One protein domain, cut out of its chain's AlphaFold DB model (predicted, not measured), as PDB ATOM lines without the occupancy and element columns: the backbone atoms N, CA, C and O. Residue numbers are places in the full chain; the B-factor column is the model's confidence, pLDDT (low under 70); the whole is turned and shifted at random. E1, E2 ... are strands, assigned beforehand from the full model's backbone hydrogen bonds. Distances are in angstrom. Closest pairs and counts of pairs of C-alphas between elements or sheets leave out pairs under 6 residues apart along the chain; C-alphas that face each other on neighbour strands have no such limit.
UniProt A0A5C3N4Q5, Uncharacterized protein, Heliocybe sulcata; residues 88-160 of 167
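This is residues 88 to 160 of the 167 residues of an uncharacterized protein of Heliocybe sulcata (UniProt A0A5C3N4Q5). With little regular structure, the model is a loose rod: a small antiparallel sheet, E1, E2, E3, makes one end, and two long stretches without named elements, residues 88 to 114 and 138 to 160, run together to make the other. The printed part has 73 residues, all strand in class, with 14 in three named strands and no named helix. The radius of gyration of the C-alphas is 14.5 A and the spans are 47 by 23 by 17 A.

The inner strand E2, residues 124 to 129, forms a hairpin with E1, residues 115 to 118, at 147 degrees; N 117 and O 126 are 2.7 A apart. E2 and E3, residues 134 to 137, form another at 150 degrees, with N 127 and O 136 2.8 A apart. The three are a meander, each strand the antiparallel neighbour of the one before.

E2 is 14.6 A long. E1 begins at C-alpha 115 (331.980, 333.510, 399.093); E3 ends at C-alpha 137 (323.587, 341.819, 400.361).

The farthest C-alphas, Arg 100 and Asn 121, are 48.4 A apart. The printed part has no cut, and both links are tight. Residues 155 to 160 have pLDDT under 70.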
ATOM      1  N   GLN A  88     349.333 348.510 375.669       92.94
ATOM      2  CA  GLN A  88     349.597 347.823 376.930       92.94
ATOM      3  C   GLN A  88     348.768 346.541 377.025       92.94
ATOM      4  O   GLN A  88     347.704 346.443 376.420       92.94
ATOM      5  N   HIS A  89     349.230 345.568 377.813       93.56
ATOM      6  CA  HIS A  89     348.505 344.320 378.079       93.56
ATOM      7  C   HIS A  89     347.969 344.313 379.508       93.56
ATOM      8  O   HIS A  89     348.737 344.403 380.467       93.56
ATOM      9  N   CYS A  90     346.651 344.206 379.671       91.69
ATOM     10  CA  CYS A  90     346.033 344.201 380.993       91.69
ATOM     11  C   CYS A  90     346.285 342.872 381.709       91.69
ATOM     12  O   CYS A  90     345.884 341.817 381.223       91.69
ATOM     13  N   ILE A  91     346.834 342.909 382.920       88.31
ATOM     14  CA  ILE A  91     347.107 341.683 383.685       88.31
ATOM     15  C   ILE A  91     345.845 341.016 384.252       88.31
ATOM     16  O   ILE A  91     345.891 339.848 384.613       88.31
ATOM     17  N   ARG A  92     344.724 341.749 384.356       85.88
ATOM     18  CA  ARG A  92     343.472 341.240 384.946       85.88
ATOM     19  C   ARG A  92     342.598 340.523 383.923       85.88
ATOM     20  O   ARG A  92     342.092 339.441 384.186       85.88
ATOM     21  N   CYS A  93     342.361 341.169 382.780       88.44
ATOM     22  CA  CYS A  93     341.475 340.649 381.735       88.44
ATOM     23  C   CYS A  93     342.220 340.120 380.504       88.44
ATOM     24  O   CYS A  93     341.571 339.612 379.591       88.44
ATOM     25  N   HIS A  94     343.550 340.260 380.460       90.81
ATOM     26  CA  HIS A  94     344.407 339.839 379.348       90.81
ATOM     27  C   HIS A  94     344.032 340.448 377.990       90.81
ATOM     28  O   HIS A  94     344.322 339.872 376.945       90.81
ATOM     29  N   GLN A  95     343.391 341.619 378.008       93.50
ATOM     30  CA  GLN A  95     343.107 342.405 376.812       93.50
ATOM     31  C   GLN A  95     344.175 343.475 376.615       93.50
ATOM     32  O   GLN A  95     344.635 344.092 377.583       93.50
ATOM     33  N   ASN A  96     344.508 343.726 375.353       95.56
ATOM     34  CA  ASN A  96     345.328 344.865 374.978       95.56
ATOM     35  C   ASN A  96     344.510 346.159 375.072       95.56
ATOM     36  O   ASN A  96     343.328 346.169 374.728       95.56
ATOM     37  N   TYR A  97     345.129 347.247 375.520       94.31
ATOM     38  CA  TYR A  97     344.459 348.534 375.683       94.31
ATOM     39  C   TYR A  97     345.408 349.715 375.459       94.31
ATOM     40  O   TYR A  97     346.628 349.596 375.575       94.31
ATOM     41  N   TRP A  98     344.816 350.870 375.152       94.69
ATOM     42  CA  TRP A  98     345.492 352.164 375.114       94.69
ATOM     43  C   TRP A  98     345.118 352.953 376.365       94.69
ATOM     44  O   TRP A  98     343.939 353.016 376.718       94.69
ATOM     45  N   GLU A  99     346.086 353.584 377.032       91.69
ATOM     46  CA  GLU A  99     345.820 354.296 378.292       91.69
ATOM     47  C   GLU A  99     344.854 355.481 378.101       91.69
ATOM     48  O   GLU A  99     343.991 355.714 378.949       91.69
ATOM     49  N   ARG A 100     344.895 356.159 376.944       91.75
ATOM     50  CA  ARG A 100     343.927 357.211 376.568       91.75
ATOM     51  C   ARG A 100     342.466 356.746 376.499       91.75
ATOM     52  O   ARG A 100     341.569 357.567 376.648       91.75
ATOM     53  N   ASP A 101     342.240 355.446 376.303       92.12
ATOM     54  CA  ASP A 101     340.914 354.820 376.203       92.12
ATOM     55  C   ASP A 101     340.579 353.989 377.465       92.12
ATOM     56  O   ASP A 101     339.585 353.255 377.522       92.12
ATOM     57  N   ASN A 102     341.418 354.081 378.504       92.25
ATOM     58  CA  ASN A 102     341.310 353.299 379.728       92.25
ATOM     59  C   ASN A 102     340.382 353.969 380.761       92.25
ATOM     60  O   ASN A 102     340.832 354.555 381.752       92.25
ATOM     61  N   TRP A 103     339.073 353.884 380.524       88.75
ATOM     62  CA  TRP A 103     338.011 354.370 381.411       88.75
ATOM     63  C   TRP A 103     337.855 353.508 382.670       88.75
ATOM     64  O   TRP A 103     338.278 352.353 382.718       88.75
ATOM     65  N   LEU A 104     337.161 354.044 383.684       85.75
ATOM     66  CA  LEU A 104     336.863 353.356 384.954       85.75
ATOM     67  C   LEU A 104     336.129 352.014 384.802       85.75
ATOM     68  O   LEU A 104     336.094 351.237 385.752       85.75
ATOM     69  N   THR A 105     335.540 351.748 383.640       88.19
ATOM     70  CA  THR A 105     334.744 350.552 383.349       88.19
ATOM     71  C   THR A 105     335.268 349.749 382.153       88.19
ATOM     72  O   THR A 105     334.589 348.815 381.723       88.19
ATOM     73  N   SER A 106     336.447 350.080 381.607       92.12
ATOM     74  CA  SER A 106     336.996 349.409 380.416       92.12
ATOM     75  C   SER A 106     337.405 347.957 380.689       92.12
ATOM     76  O   SER A 106     337.175 347.068 379.873       92.12
ATOM     77  N   CYS A 107     337.963 347.680 381.867       90.12
ATOM     78  CA  CYS A 107     338.363 346.343 382.279       90.12
ATOM     79  C   CYS A 107     337.206 345.638 382.991       90.12
ATOM     80  O   CYS A 107     336.854 346.000 384.115       90.12
ATOM     81  N   GLN A 108     336.662 344.600 382.348       91.56
ATOM     82  CA  GLN A 108     335.490 343.849 382.816       91.56
ATOM     83  C   GLN A 108     335.773 342.344 382.997       91.56
ATOM     84  O   GLN A 108     335.162 341.515 382.318       91.56
ATOM     85  N   PRO A 109     336.720 341.940 383.866       86.62
ATOM     86  CA  PRO A 109     336.952 340.529 384.141       86.62
ATOM     87  C   PRO A 109     335.716 339.922 384.808       86.62
ATOM     88  O   PRO A 109     335.047 340.565 385.625       86.62
ATOM     89  N   ARG A 110     335.419 338.667 384.466       85.81
ATOM     90  CA  ARG A 110     334.346 337.915 385.120       85.81
ATOM     91  C   ARG A 110     334.691 337.673 386.583       85.81
ATOM     92  O   ARG A 110     335.844 337.405 386.919       85.81
ATOM     93  N   HIS A 111     333.680 337.767 387.436       83.06
ATOM     94  CA  HIS A 111     333.818 337.365 388.825       83.06
ATOM     95  C   HIS A 111     334.082 335.856 388.936       83.06
ATOM     96  O   HIS A 111     333.535 335.063 388.169       83.06
ATOM     97  N   ALA A 112     334.906 335.475 389.914       81.56
ATOM     98  CA  ALA A 112     334.933 334.107 390.425       81.56
ATOM     99  C   ALA A 112     333.681 333.840 391.277       81.56
ATOM    100  O   ALA A 112     332.932 334.767 391.587       81.56
ATOM    101  N   GLU A 113     333.460 332.589 391.674       84.12
ATOM    102  CA  GLU A 113     332.331 332.236 392.538       84.12
ATOM    103  C   GLU A 113     332.373 333.042 393.857       84.12
ATOM    104  O   GLU A 113     333.436 333.143 394.483       84.12
ATOM    105  N   PRO A 114     331.258 333.680 394.264       89.19
ATOM    106  CA  PRO A 114     331.228 334.489 395.472       89.19
ATOM    107  C   PRO A 114     331.309 333.612 396.723       89.19
ATOM    108  O   PRO A 114     330.767 332.510 396.780       89.19
ATOM    109  N   ARG A 115     331.934 334.141 397.774       90.19
ATOM    110  CA  ARG A 115     331.980 333.510 399.093       90.19
ATOM    111  C   ARG A 115     330.839 334.038 399.973       90.19
ATOM    112  O   ARG A 115     330.671 335.255 400.050       90.19
ATOM    113  N   PRO A 116     330.109 333.183 400.711       93.12
ATOM    114  CA  PRO A 116     329.131 333.657 401.684       93.12
ATOM    115  C   PRO A 116     329.822 334.349 402.870       93.12
ATOM    116  O   PRO A 116     330.778 333.833 403.457       93.12
ATOM    117  N   VAL A 117     329.299 335.511 403.246       92.44
ATOM    118  CA  VAL A 117     329.673 336.291 404.427       92.44
ATOM    119  C   VAL A 117     328.707 335.948 405.551       92.44
ATOM    120  O   VAL A 117     327.495 336.160 405.442       92.44
ATOM    121  N   LEU A 118     329.254 335.414 406.640       93.50
ATOM    122  CA  LEU A 118     328.495 334.982 407.807       93.50
ATOM    123  C   LEU A 118     328.730 335.935 408.983       93.50
ATOM    124  O   LEU A 118     329.834 336.445 409.178       93.50
ATOM    125  N   THR A 119     327.704 336.153 409.804       91.62
ATOM    126  CA  THR A 119     327.883 336.783 411.119       91.62
ATOM    127  C   THR A 119     328.622 335.845 412.073       91.62
ATOM    128  O   THR A 119     328.756 334.648 411.821       91.62
ATOM    129  N   LYS A 120     329.029 336.362 413.241       92.00
ATOM    130  CA  LYS A 120     329.581 335.539 414.335       92.00
ATOM    131  C   LYS A 120     328.639 334.408 414.776       92.00
ATOM    132  O   LYS A 120     329.113 333.393 415.267       92.00
ATOM    133  N   ASN A 121     327.334 334.574 414.561       93.88
ATOM    134  CA  ASN A 121     326.304 333.596 414.912       93.88
ATOM    135  C   ASN A 121     325.967 332.654 413.738       93.88
ATOM    136  O   ASN A 121     324.996 331.911 413.813       93.88
ATOM    137  N   GLY A 122     326.720 332.707 412.632       91.56
ATOM    138  CA  GLY A 122     326.534 331.836 411.468       91.56
ATOM    139  C   GLY A 122     325.436 332.270 410.492       91.56
ATOM    140  O   GLY A 122     325.159 331.551 409.537       91.56
ATOM    141  N   HIS A 123     324.812 333.436 410.682       92.69
ATOM    142  CA  HIS A 123     323.762 333.906 409.771       92.69
ATOM    143  C   HIS A 123     324.379 334.476 408.491       92.69
ATOM    144  O   HIS A 123     325.270 335.324 408.563       92.69
ATOM    145  N   HIS A 124     323.877 334.056 407.329       93.25
ATOM    146  CA  HIS A 124     324.294 334.589 406.033       93.25
ATOM    147  C   HIS A 124     323.782 336.022 405.844       93.25
ATOM    148  O   HIS A 124     322.577 336.264 405.878       93.25
ATOM    149  N   VAL A 125     324.704 336.971 405.663       92.44
ATOM    150  CA  VAL A 125     324.401 338.411 405.537       92.44
ATOM    151  C   VAL A 125     324.819 339.014 404.202       92.44
ATOM    152  O   VAL A 125     324.413 340.131 403.883       92.44
ATOM    153  N   GLY A 126     325.568 338.280 403.384       93.44
ATOM    154  CA  GLY A 126     325.911 338.731 402.046       93.44
ATOM    155  C   GLY A 126     326.877 337.812 401.328       93.44
ATOM    156  O   GLY A 126     327.348 336.830 401.882       93.44
ATOM    157  N   ASN A 127     327.205 338.182 400.102       91.75
ATOM    158  CA  ASN A 127     328.138 337.488 399.232       91.75
ATOM    159  C   ASN A 127     329.331 338.405 398.954       91.75
ATOM    160  O   ASN A 127     329.143 339.553 398.556       91.75
ATOM    161  N   GLU A 128     330.548 337.914 399.154       89.31
ATOM    162  CA  GLU A 128     331.787 338.638 398.876       89.31
ATOM    163  C   GLU A 128     332.491 338.046 397.657       89.31
ATOM    164  O   GLU A 128     332.752 336.843 397.584       89.31
ATOM    165  N   TYR A 129     332.873 338.907 396.717       85.00
ATOM    166  CA  TYR A 129     333.775 338.524 395.640       85.00
ATOM    167  C   TYR A 129     335.227 338.761 396.040       85.00
ATOM    168  O   TYR A 129     335.679 339.902 396.117       85.00
ATOM    169  N   THR A 130     335.992 337.684 396.207       79.00
ATOM    170  CA  THR A 130     337.416 337.742 396.587       79.00
ATOM    171  C   THR A 130     338.271 338.528 395.590       79.00
ATOM    172  O   THR A 130     339.213 339.207 395.991       79.00
ATOM    173  N   CYS A 131     337.911 338.501 394.302       72.88
ATOM    174  CA  CYS A 131     338.622 339.195 393.229       72.88
ATOM    175  C   CYS A 131     338.505 340.728 393.277       72.88
ATOM    176  O   CYS A 131     339.293 341.418 392.645       72.88
ATOM    177  N   CYS A 132     337.537 341.305 393.987       76.44
ATOM    178  CA  CYS A 132     337.438 342.768 394.110       76.44
ATOM    179  C   CYS A 132     337.074 343.250 395.514       76.44
ATOM    180  O   CYS A 132     336.866 344.446 395.705       76.44
ATOM    181  N   ARG A 133     336.971 342.324 396.477       81.25
ATOM    182  CA  ARG A 133     336.597 342.572 397.877       81.25
ATOM    183  C   ARG A 133     335.299 343.368 398.024       81.25
ATOM    184  O   ARG A 133     335.121 344.122 398.978       81.25
ATOM    185  N   LYS A 134     334.389 343.228 397.053       84.38
ATOM    186  CA  LYS A 134     333.057 343.830 397.113       84.38
ATOM    187  C   LYS A 134     332.092 342.847 397.747       84.38
ATOM    188  O   LYS A 134     331.997 341.699 397.307       84.38
ATOM    189  N   THR A 135     331.349 343.349 398.723       89.00
ATOM    190  CA  THR A 135     330.302 342.608 399.419       89.00
ATOM    191  C   THR A 135     328.938 343.101 398.968       89.00
ATOM    192  O   THR A 135     328.676 344.303 398.927       89.00
ATOM    193  N   TYR A 136     328.065 342.157 398.650       90.38
ATOM    194  CA  TYR A 136     326.693 342.386 398.220       90.38
ATOM    195  C   TYR A 136     325.742 341.756 399.230       90.38
ATOM    196  O   TYR A 136     326.023 340.687 399.767       90.38
ATOM    197  N   ALA A 137     324.610 342.399 399.495       91.38
ATOM    198  CA  ALA A 137     323.587 341.819 400.361       91.38
ATOM    199  C   ALA A 137     322.979 340.548 399.733       91.38
ATOM    200  O   ALA A 137     322.969 340.393 398.512       91.38
ATOM    201  N   VAL A 138     322.438 339.654 400.569       88.38
ATOM    202  CA  VAL A 138     321.909 338.333 400.155       88.38
ATOM    203  C   VAL A 138     320.825 338.429 399.069       88.38
ATOM    204  O   VAL A 138     320.744 337.562 398.209       88.38
ATOM    205  N   ASN A 139     320.026 339.498 399.080       85.31
ATOM    206  CA  ASN A 139     318.861 339.666 398.203       85.31
ATOM    207  C   ASN A 139     319.134 340.551 396.975       85.31
ATOM    208  O   ASN A 139     318.204 341.117 396.403       85.31
ATOM    209  N   VAL A 140     320.400 340.728 396.591       87.81
ATOM    210  CA  VAL A 140     320.792 341.554 395.443       87.81
ATOM    211  C   VAL A 140     321.293 340.658 394.319       87.81
ATOM    212  O   VAL A 140     322.056 339.724 394.554       87.81
ATOM    213  N   VAL A 141     320.885 340.963 393.084       87.44
ATOM    214  CA  VAL A 141     321.432 340.303 391.894       87.44
ATOM    215  C   VAL A 141     322.929 340.580 391.834       87.44
ATOM    216  O   VAL A 141     323.357 341.732 391.729       87.44
ATOM    217  N   LEU A 142     323.726 339.519 391.923       86.38
ATOM    218  CA  LEU A 142     325.172 339.650 391.927       86.38
ATOM    219  C   LEU A 142     325.667 340.006 390.518       86.38
ATOM    220  O   LEU A 142     325.281 339.346 389.550       86.38
ATOM    221  N   PRO A 143     326.527 341.028 390.372       86.88
ATOM    222  CA  PRO A 143     327.099 341.354 389.075       86.88
ATOM    223  C   PRO A 143     327.972 340.201 388.573       86.88
ATOM    224  O   PRO A 143     328.648 339.536 389.357       86.88
ATOM    225  N   ALA A 144     327.977 339.989 387.256       87.88
ATOM    226  CA  ALA A 144     328.782 338.950 386.609       87.88
ATOM    227  C   ALA A 144     330.236 339.384 386.341       87.88
ATOM    228  O   ALA A 144     331.111 338.539 386.150       87.88
ATOM    229  N   VAL A 145     330.508 340.696 386.329       87.69
ATOM    230  CA  VAL A 145     331.829 341.270 386.026       87.69
ATOM    231  C   VAL A 145     332.251 342.329 387.042       87.69
ATOM    232  O   VAL A 145     331.426 343.098 387.538       87.69
ATOM    233  N   CYS A 146     333.558 342.420 387.295       84.19
ATOM    234  CA  CYS A 146     334.142 343.544 388.021       84.19
ATOM    235  C   CYS A 146     334.345 344.724 387.067       84.19
ATOM    236  O   CYS A 146     335.064 344.578 386.089       84.19
ATOM    237  N   LEU A 147     333.817 345.906 387.376       86.88
ATOM    238  CA  LEU A 147     334.089 347.119 386.592       86.88
ATOM    239  C   LEU A 147     335.319 347.850 387.132       86.88
ATOM    240  O   LEU A 147     335.316 348.252 388.298       86.88
ATOM    241  N   ASN A 148     336.353 348.000 386.301       86.19
ATOM    242  CA  ASN A 148     337.603 348.679 386.645       86.19
ATOM    243  C   ASN A 148     338.290 349.322 385.425       86.19
ATOM    244  O   ASN A 148     337.925 349.054 384.283       86.19
ATOM    245  N   ARG A 149     339.361 350.094 385.667       89.50
ATOM    246  CA  ARG A 149     340.382 350.407 384.649       89.50
ATOM    247  C   ARG A 149     341.252 349.178 384.366       89.50
ATOM    248  O   ARG A 149     341.454 348.337 385.248       89.50
ATOM    249  N   HIS A 150     341.775 349.078 383.150       90.50
ATOM    250  CA  HIS A 150     342.882 348.184 382.832       90.50
ATOM    251  C   HIS A 150     344.135 348.597 383.605       90.50
ATOM    252  O   HIS A 150     344.292 349.760 383.979       90.50
ATOM    253  N   THR A 151     345.014 347.633 383.856       87.75
ATOM    254  CA  THR A 151     346.276 347.863 384.558       87.75
ATOM    255  C   THR A 151     347.335 346.877 384.089       87.75
ATOM    256  O   THR A 151     347.032 345.712 383.820       87.75
ATOM    257  N   THR A 152     348.580 347.336 384.029       87.69
ATOM    258  CA  THR A 152     349.786 346.516 383.839       87.69
ATOM    259  C   THR A 152     350.453 346.131 385.163       87.69
ATOM    260  O   THR A 152     351.417 345.371 385.168       87.69
ATOM    261  N   ARG A 153     349.966 346.660 386.293       79.94
ATOM    262  CA  ARG A 153     350.656 346.639 387.589       79.94
ATOM    263  C   ARG A 153     350.145 345.507 388.485       79.94
ATOM    264  O   ARG A 153     348.966 345.541 388.849       79.94
ATOM    265  N   PRO A 154     350.994 344.529 388.862       72.38
ATOM    266  CA  PRO A 154     350.612 343.381 389.693       72.38
ATOM    267  C   PRO A 154     350.036 343.761 391.055       72.38
ATOM    268  O   PRO A 154     349.104 343.113 391.527       72.38
ATOM    269  N   GLU A 155     350.541 344.838 391.658       66.00
ATOM    270  CA  GLU A 155     350.040 345.382 392.921       66.00
ATOM    271  C   GLU A 155     348.574 345.822 392.828       66.00
ATOM    272  O   GLU A 155     347.848 345.780 393.815       66.00
ATOM    273  N   PHE A 156     348.122 346.148 391.618       61.06
ATOM    274  CA  PHE A 156     346.744 346.478 391.310       61.06
ATOM    275  C   PHE A 156     346.040 345.305 390.635       61.06
ATOM    276  O   PHE A 156     345.058 345.519 389.947       61.06
ATOM    277  N   GLY A 157     346.477 344.053 390.781       55.38
ATOM    278  CA  GLY A 157     345.708 342.900 390.291       55.38
ATOM    279  C   GLY A 157     344.288 342.866 390.873       55.38
ATOM    280  O   GLY A 157     343.346 342.484 390.183       55.38
ATOM    281  N   PHE A 158     344.127 343.387 392.095       57.06
ATOM    282  CA  PHE A 158     342.884 343.390 392.867       57.06
ATOM    283  C   PHE A 158     342.775 344.696 393.682       57.06
ATOM    284  O   PHE A 158     342.972 344.688 394.893       57.06
ATOM    285  N   ASP A 159     342.566 345.833 393.008       52.09
ATOM    286  CA  ASP A 159     342.729 347.166 393.620       52.09
ATOM    287  C   ASP A 159     341.418 347.818 394.091       52.09
ATOM    288  O   ASP A 159     340.355 347.642 393.490       52.09
ATOM    289  N   ASP A 160     341.551 348.607 395.152       47.38
ATOM    290  CA  ASP A 160     340.575 349.229 396.064       47.38
ATOM    291  C   ASP A 160     340.020 350.594 395.592       47.38
ATOM    292  O   ASP A 160     339.420 351.349 396.360       47.38
TER     293      ASP A 160